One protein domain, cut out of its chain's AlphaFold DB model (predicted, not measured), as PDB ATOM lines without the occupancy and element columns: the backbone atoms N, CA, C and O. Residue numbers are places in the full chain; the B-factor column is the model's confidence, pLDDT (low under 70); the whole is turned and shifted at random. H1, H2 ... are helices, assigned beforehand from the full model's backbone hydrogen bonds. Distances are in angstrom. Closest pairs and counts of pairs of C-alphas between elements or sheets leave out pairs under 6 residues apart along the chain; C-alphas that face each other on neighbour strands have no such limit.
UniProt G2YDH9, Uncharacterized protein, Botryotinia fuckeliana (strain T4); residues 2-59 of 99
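AT A GLANCE: This is residues 2 to 59 of the 99 residues of an uncharacterized protein of Botryotinia fuckeliana (strain T4) (UniProt G2YDH9). A long helix, H2, forms one arm of an extended, open model and shares no contact with the shorter helix H1 at the other end; residues 29 to 38 link the two. Residues 2 to 16, a long stretch with no named element, lead into H1. The printed part has 58 residues, with two named helices in the order H1, H2 and no named strand; the class is all helix. It is extended, with a radius of gyration of the C-alphas of 16.1 A, and flat, spanning 48 by 29 by 13 A.

HOW THE PARTS SIT: H2, residues 39 to 59, stands free together with residue 38. H1, residues 17 to 28, and H2 are apart, with a short link of 10 residues between them. Residues 2 to 8 and 11 to 16 also stand free. In H1 and H2 every O i to N i+4 pair is within hydrogen-bond range.

IN THESE COORDINATES: H2 is 30.4 A long, from C-alpha 39 at (-45.447, -34.566, -11.163) to C-alpha 59 at (-47.670, -56.428, 9.776). H1 is 16.1 A long and begins at C-alpha 17, (-45.757, -33.404, -27.973).

THE WHOLE: The two C-alphas farthest apart, those of Tyr 26 and Ala 59, are 48.1 A apart. The printed part has no cut and no long link. Its mean pLDDT is 79.0, with residues 2 to 14, 36 to 37 and 39 under 70.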
ATOM      1  N   SER A   2     -48.262 -60.907 -18.078       48.59
ATOM      2  CA  SER A   2     -48.342 -59.452 -17.921       48.59
ATOM      3  C   SER A   2     -47.315 -58.817 -18.851       48.59
ATOM      4  O   SER A   2     -46.113 -58.902 -18.617       48.59
ATOM      5  N   SER A   3     -47.792 -58.232 -19.946       56.66
ATOM      6  CA  SER A   3     -46.974 -57.494 -20.901       56.66
ATOM      7  C   SER A   3     -46.315 -56.331 -20.158       56.66
ATOM      8  O   SER A   3     -46.975 -55.343 -19.835       56.66
ATOM      9  N   GLN A   4     -45.037 -56.458 -19.806       58.72
ATOM     10  CA  GLN A   4     -44.267 -55.337 -19.277       58.72
ATOM     11  C   GLN A   4     -44.174 -54.295 -20.393       58.72
ATOM     12  O   GLN A   4     -43.438 -54.469 -21.358       58.72
ATOM     13  N   LEU A   5     -44.995 -53.248 -20.303       65.25
ATOM     14  CA  LEU A   5     -44.965 -52.145 -21.252       65.25
ATOM     15  C   LEU A   5     -43.606 -51.453 -21.139       65.25
ATOM     16  O   LEU A   5     -43.203 -51.053 -20.042       65.25
ATOM     17  N   ASN A   6     -42.907 -51.316 -22.265       65.50
ATOM     18  CA  ASN A   6     -41.642 -50.600 -22.323       65.50
ATOM     19  C   ASN A   6     -41.862 -49.149 -21.868       65.50
ATOM     20  O   ASN A   6     -42.580 -48.383 -22.513       65.50
ATOM     21  N   ARG A   7     -41.281 -48.784 -20.723       62.69
ATOM     22  CA  ARG A   7     -41.438 -47.466 -20.108       62.69
ATOM     23  C   ARG A   7     -40.192 -46.637 -20.385       62.69
ATOM     24  O   ARG A   7     -39.146 -46.885 -19.795       62.69
ATOM     25  N   TYR A   8     -40.318 -45.651 -21.263       67.25
ATOM     26  CA  TYR A   8     -39.228 -44.746 -21.622       67.25
ATOM     27  C   TYR A   8     -39.445 -43.377 -20.974       67.25
ATOM     28  O   TYR A   8     -40.553 -42.842 -21.004       67.25
ATOM     29  N   TRP A   9     -38.395 -42.815 -20.370       64.62
ATOM     30  CA  TRP A   9     -38.413 -41.460 -19.817       64.62
ATOM     31  C   TRP A   9     -37.866 -40.488 -20.859       64.62
ATOM     32  O   TRP A   9     -36.720 -40.622 -21.285       64.62
ATOM     33  N   ILE A  10     -38.688 -39.526 -21.275       65.88
ATOM     34  CA  ILE A  10     -38.284 -38.460 -22.192       65.88
ATOM     35  C   ILE A  10     -37.963 -37.238 -21.322       65.88
ATOM     36  O   ILE A  10     -38.877 -36.717 -20.676       65.88
ATOM     37  N   PRO A  11     -36.692 -36.797 -21.247       64.56
ATOM     38  CA  PRO A  11     -36.334 -35.591 -20.513       64.56
ATOM     39  C   PRO A  11     -37.082 -34.392 -21.094       64.56
ATOM     40  O   PRO A  11     -37.433 -34.395 -22.272       64.56
ATOM     41  N   ASN A  12     -37.292 -33.361 -20.275       61.44
ATOM     42  CA  ASN A  12     -38.000 -32.133 -20.637       61.44
ATOM     43  C   ASN A  12     -37.192 -31.287 -21.648       61.44
ATOM     44  O   ASN A  12     -36.707 -30.210 -21.323       61.44
ATOM     45  N   PHE A  13     -36.982 -31.817 -22.849       62.94
ATOM     46  CA  PHE A  13     -36.556 -31.074 -24.024       62.94
ATOM     47  C   PHE A  13     -37.780 -30.359 -24.607       62.94
ATOM     48  O   PHE A  13     -38.884 -30.899 -24.543       62.94
ATOM     49  N   ASP A  14     -37.585 -29.208 -25.256       67.94
ATOM     50  CA  ASP A  14     -38.616 -28.466 -26.012       67.94
ATOM     51  C   ASP A  14     -39.133 -29.224 -27.259       67.94
ATOM     52  O   ASP A  14     -39.559 -28.646 -28.260       67.94
ATOM     53  N   ILE A  15     -39.092 -30.555 -27.238       72.38
ATOM     54  CA  ILE A  15     -39.636 -31.398 -28.286       72.38
ATOM     55  C   ILE A  15     -41.158 -31.354 -28.164       72.38
ATOM     56  O   ILE A  15     -41.760 -31.730 -27.158       72.38
ATOM     57  N   ASN A  16     -41.800 -30.904 -29.238       80.06
ATOM     58  CA  ASN A  16     -43.244 -30.768 -29.290       80.06
ATOM     59  C   ASN A  16     -43.939 -32.133 -29.116       80.06
ATOM     60  O   ASN A  16     -43.647 -33.084 -29.847       80.06
ATOM     61  N   LYS A  17     -44.936 -32.203 -28.220       77.38
ATOM     62  CA  LYS A  17     -45.757 -33.404 -27.973       77.38
ATOM     63  C   LYS A  17     -46.263 -34.055 -29.268       77.38
ATOM     64  O   LYS A  17     -46.269 -35.276 -29.363       77.38
ATOM     65  N   ARG A  18     -46.642 -33.264 -30.279       80.25
ATOM     66  CA  ARG A  18     -47.147 -33.771 -31.568       80.25
ATOM     67  C   ARG A  18     -46.095 -34.560 -32.344       80.25
ATOM     68  O   ARG A  18     -46.455 -35.530 -32.999       80.25
ATOM     69  N   VAL A  19     -44.828 -34.153 -32.269       84.19
ATOM     70  CA  VAL A  19     -43.714 -34.854 -32.926       84.19
ATOM     71  C   VAL A  19     -43.493 -36.202 -32.248       84.19
ATOM     72  O   VAL A  19     -43.498 -37.224 -32.923       84.19
ATOM     73  N   ILE A  20     -43.420 -36.218 -30.914       83.00
ATOM     74  CA  ILE A  20     -43.231 -37.450 -30.130       83.00
ATOM     75  C   ILE A  20     -44.389 -38.428 -30.364       83.00
ATOM     76  O   ILE A  20     -44.153 -39.600 -30.643       83.00
ATOM     77  N   THR A  21     -45.641 -37.957 -30.292       83.81
ATOM     78  CA  THR A  21     -46.819 -38.797 -30.564       83.81
ATOM     79  C   THR A  21     -46.770 -39.391 -31.966       83.81
ATOM     80  O   THR A  21     -47.019 -40.584 -32.119       83.81
ATOM     81  N   LYS A  22     -46.420 -38.590 -32.979       86.81
ATOM     82  CA  LYS A  22     -46.372 -39.043 -34.371       86.81
ATOM     83  C   LYS A  22     -45.295 -40.106 -34.594       86.81
ATOM     84  O   LYS A  22     -45.593 -41.126 -35.205       86.81
ATOM     85  N   GLU A  23     -44.082 -39.885 -34.095       89.88
ATOM     86  CA  GLU A  23     -42.985 -40.852 -34.226       89.88
ATOM     87  C   GLU A  23     -43.334 -42.173 -33.531       89.88
ATOM     88  O   GLU A  23     -43.185 -43.247 -34.108       89.88
ATOM     89  N   ILE A  24     -43.883 -42.112 -32.318       87.50
ATOM     90  CA  ILE A  24     -44.256 -43.316 -31.568       87.50
ATOM     91  C   ILE A  24     -45.366 -44.093 -32.278       87.50
ATOM     92  O   ILE A  24     -45.251 -45.309 -32.426       87.50
ATOM     93  N   GLN A  25     -46.390 -43.411 -32.791       89.38
ATOM     94  CA  GLN A  25     -47.449 -44.058 -33.567       89.38
ATOM     95  C   GLN A  25     -46.955 -44.622 -34.902       89.38
ATOM     96  O   GLN A  25     -47.469 -45.646 -35.345       89.38
ATOM     97  N   TYR A  26     -45.956 -43.996 -35.527       92.12
ATOM     98  CA  TYR A  26     -45.347 -44.503 -36.755       92.12
ATOM     99  C   TYR A  26     -44.661 -45.859 -36.533       92.12
ATOM    100  O   TYR A  26     -44.877 -46.783 -37.315       92.12
ATOM    101  N   TYR A  27     -43.889 -46.010 -35.451       90.44
ATOM    102  CA  TYR A  27     -43.164 -47.257 -35.174       90.44
ATOM    103  C   TYR A  27     -43.998 -48.319 -34.438       90.44
ATOM    104  O   TYR A  27     -43.765 -49.510 -34.640       90.44
ATOM    105  N   LEU A  28     -44.939 -47.921 -33.573       87.19
ATOM    106  CA  LEU A  28     -45.689 -48.836 -32.692       87.19
ATOM    107  C   LEU A  28     -47.174 -48.986 -33.057       87.19
ATOM    108  O   LEU A  28     -47.873 -49.798 -32.453       87.19
ATOM    109  N   GLY A  29     -47.659 -48.223 -34.036       87.75
ATOM    110  CA  GLY A  29     -49.048 -48.227 -34.480       87.75
ATOM    111  C   GLY A  29     -49.920 -47.152 -33.812       87.75
ATOM    112  O   GLY A  29     -49.569 -46.603 -32.761       87.75
ATOM    113  N   PRO A  30     -51.084 -46.843 -34.411       86.38
ATOM    114  CA  PRO A  30     -51.960 -45.747 -33.982       86.38
ATOM    115  C   PRO A  30     -52.539 -45.933 -32.572       86.38
ATOM    116  O   PRO A  30     -52.796 -44.945 -31.888       86.38
ATOM    117  N   GLU A  31     -52.661 -47.180 -32.109       84.75
ATOM    118  CA  GLU A  31     -53.128 -47.530 -30.759       84.75
ATOM    119  C   GLU A  31     -52.095 -47.236 -29.659       84.75
ATOM    120  O   GLU A  31     -52.385 -47.352 -28.465       84.75
ATOM    121  N   SER A  32     -50.864 -46.864 -30.028       82.44
ATOM    122  CA  SER A  32     -49.855 -46.487 -29.045       82.44
ATOM    123  C   SER A  32     -50.239 -45.173 -28.360       82.44
ATOM    124  O   SER A  32     -50.497 -44.144 -28.991       82.44
ATOM    125  N   THR A  33     -50.289 -45.211 -27.028       77.19
ATOM    126  CA  THR A  33     -50.678 -44.068 -26.201       77.19
ATOM    127  C   THR A  33     -49.483 -43.520 -25.440       77.19
ATOM    128  O   THR A  33     -48.651 -44.253 -24.909       77.19
ATOM    129  N   LEU A  34     -49.410 -42.192 -25.376       76.94
ATOM    130  CA  LEU A  34     -48.444 -41.476 -24.557       76.94
ATOM    131  C   LEU A  34     -49.149 -40.912 -23.334       76.94
ATOM    132  O   LEU A  34     -49.975 -40.005 -23.460       76.94
ATOM    133  N   ARG A  35     -48.785 -41.409 -22.151       70.94
ATOM    134  CA  ARG A  35     -49.121 -40.739 -20.895       70.94
ATOM    135  C   ARG A  35     -48.007 -39.766 -20.528       70.94
ATOM    136  O   ARG A  35     -46.867 -40.203 -20.358       70.94
ATOM    137  N   PRO A  36     -48.304 -38.459 -20.420       66.94
ATOM    138  CA  PRO A  36     -47.386 -37.528 -19.790       66.94
ATOM    139  C   PRO A  36     -47.178 -37.983 -18.347       66.94
ATOM    140  O   PRO A  36     -48.138 -38.036 -17.593       66.94
ATOM    141  N   TYR A  37     -45.941 -38.295 -17.970       66.81
ATOM    142  CA  TYR A  37     -45.593 -38.491 -16.566       66.81
ATOM    143  C   TYR A  37     -45.609 -37.120 -15.882       66.81
ATOM    144  O   TYR A  37     -44.609 -36.399 -15.899       66.81
ATOM    145  N   THR A  38     -46.765 -36.717 -15.354       70.19
ATOM    146  CA  THR A  38     -46.886 -35.466 -14.596       70.19
ATOM    147  C   THR A  38     -46.344 -35.657 -13.183       70.19
ATOM    148  O   THR A  38     -46.286 -36.769 -12.654       70.19
ATOM    149  N   ARG A  39     -45.929 -34.554 -12.551       68.56
ATOM    150  CA  ARG A  39     -45.447 -34.566 -11.163       68.56
ATOM    151  C   ARG A  39     -46.506 -35.109 -10.196       68.56
ATOM    152  O   ARG A  39     -46.144 -35.789  -9.244       68.56
ATOM    153  N   ASP A  40     -47.783 -34.856 -10.461       73.00
ATOM    154  CA  ASP A  40     -48.885 -35.300  -9.603       73.00
ATOM    155  C   ASP A  40     -49.067 -36.821  -9.660       73.00
ATOM    156  O   ASP A  40     -49.113 -37.466  -8.617       73.00
ATOM    157  N   GLU A  41     -49.016 -37.426 -10.855       74.56
ATOM    158  CA  GLU A  41     -49.033 -38.891 -10.992       74.56
ATOM    159  C   GLU A  41     -47.817 -39.539 -10.298       74.56
ATOM    160  O   GLU A  41     -47.928 -40.606  -9.697       74.56
ATOM    161  N   GLN A  42     -46.648 -38.883 -10.317       75.44
ATOM    162  CA  GLN A  42     -45.472 -39.356  -9.575       75.44
ATOM    163  C   GLN A  42     -45.680 -39.303  -8.057       75.44
ATOM    164  O   GLN A  42     -45.246 -40.216  -7.353       75.44
ATOM    165  N   ILE A  43     -46.316 -38.244  -7.547       81.06
ATOM    166  CA  ILE A  43     -46.631 -38.097  -6.122       81.06
ATOM    167  C   ILE A  43     -47.611 -39.191  -5.690       81.06
ATOM    168  O   ILE A  43     -47.369 -39.849  -4.675       81.06
ATOM    169  N   ASP A  44     -48.652 -39.446  -6.479       83.44
ATOM    170  CA  ASP A  44     -49.639 -40.493  -6.198       83.44
ATOM    171  C   ASP A  44     -48.996 -41.886  -6.185       83.44
ATOM    172  O   ASP A  44     -49.165 -42.647  -5.225       83.44
ATOM    173  N   ASP A  45     -48.170 -42.194  -7.186       82.88
ATOM    174  CA  ASP A  45     -47.404 -43.440  -7.257       82.88
ATOM    175  C   ASP A  45     -46.503 -43.639  -6.028       82.88
ATOM    176  O   ASP A  45     -46.364 -44.759  -5.519       82.88
ATOM    177  N   ILE A  46     -45.853 -42.568  -5.557       88.62
ATOM    178  CA  ILE A  46     -44.998 -42.595  -4.363       88.62
ATOM    179  C   ILE A  46     -45.843 -42.846  -3.112       88.62
ATOM    180  O   ILE A  46     -45.451 -43.667  -2.276       88.62
ATOM    181  N   CYS A  47     -46.993 -42.185  -2.983       88.44
ATOM    182  CA  CYS A  47     -47.908 -42.362  -1.857       88.44
ATOM    183  C   CYS A  47     -48.415 -43.806  -1.763       88.44
ATOM    184  O   CYS A  47     -48.342 -44.411  -0.690       88.44
ATOM    185  N   ILE A  48     -48.860 -44.381  -2.884       91.12
ATOM    186  CA  ILE A  48     -49.366 -45.760  -2.948       91.12
ATOM    187  C   ILE A  48     -48.273 -46.747  -2.517       91.12
ATOM    188  O   ILE A  48     -48.472 -47.521  -1.577       91.12
ATOM    189  N   LYS A  49     -47.081 -46.659  -3.120       92.38
ATOM    190  CA  LYS A  49     -45.951 -47.549  -2.793       92.38
ATOM    191  C   LYS A  49     -45.497 -47.397  -1.340       92.38
ATOM    192  O   LYS A  49     -45.169 -48.385  -0.683       92.38
ATOM    193  N   SER A  50     -45.482 -46.169  -0.817       94.69
ATOM    194  CA  SER A  50     -45.082 -45.903   0.571       94.69
ATOM    195  C   SER A  50     -46.082 -46.479   1.572       94.69
ATOM    196  O   SER A  50     -45.669 -47.042   2.587       94.69
ATOM    197  N   LYS A  51     -47.384 -46.398   1.271       94.44
ATOM    198  CA  LYS A  51     -48.447 -46.993   2.090       94.44
ATOM    199  C   LYS A  51     -48.298 -48.512   2.182       94.44
ATOM    200  O   LYS A  51     -48.283 -49.049   3.286       94.44
ATOM    201  N   GLU A  52     -48.104 -49.188   1.053       91.88
ATOM    202  CA  GLU A  52     -47.905 -50.645   1.018       91.88
ATOM    203  C   GLU A  52     -46.676 -51.078   1.829       91.88
ATOM    204  O   GLU A  52     -46.724 -52.038   2.606       91.88
ATOM    205  N   LEU A  53     -45.562 -50.353   1.682       93.81
ATOM    206  CA  LEU A  53     -44.346 -50.616   2.450       93.81
ATOM    207  C   LEU A  53     -44.571 -50.424   3.953       93.81
ATOM    208  O   LEU A  53     -44.110 -51.249   4.748       93.81
ATOM    209  N   TRP A  54     -45.284 -49.365   4.342       92.00
ATOM    210  CA  TRP A  54     -45.615 -49.096   5.738       92.00
ATOM    211  C   TRP A  54     -46.493 -50.198   6.336       92.00
ATOM    212  O   TRP A  54     -46.178 -50.724   7.405       92.00
ATOM    213  N   GLU A  55     -47.544 -50.611   5.629       93.19
ATOM    214  CA  GLU A  55     -48.442 -51.691   6.053       93.19
ATOM    215  C   GLU A  55     -47.703 -53.027   6.182       93.19
ATOM    216  O   GLU A  55     -47.836 -53.720   7.196       93.19
ATOM    217  N   LYS A  56     -46.844 -53.368   5.215       91.50
ATOM    218  CA  LYS A  56     -46.021 -54.584   5.266       91.50
ATOM    219  C   LYS A  56     -45.069 -54.577   6.463       91.50
ATOM    220  O   LYS A  56     -44.915 -55.601   7.134       91.50
ATOM    221  N   GLN A  57     -44.441 -53.436   6.752       91.19
ATOM    222  CA  GLN A  57     -43.599 -53.289   7.939       91.19
ATOM    223  C   GLN A  57     -44.413 -53.381   9.233       91.19
ATOM    224  O   GLN A  57     -43.971 -54.055  10.162       91.19
ATOM    225  N   ALA A  58     -45.588 -52.752   9.302       89.31
ATOM    226  CA  ALA A  58     -46.481 -52.829  10.454       89.31
ATOM    227  C   ALA A  58     -46.922 -54.278  10.721       89.31
ATOM    228  O   ALA A  58     -46.802 -54.756  11.848       89.31
ATOM    229  N   ALA A  59     -47.312 -55.015   9.678       84.62
ATOM    230  CA  ALA A  59     -47.670 -56.428   9.776       84.62
ATOM    231  C   ALA A  59     -46.487 -57.300  10.234       84.62
ATOM    232  O   ALA A  59     -46.649 -58.173  11.088       84.62
TER     233      ALA A  59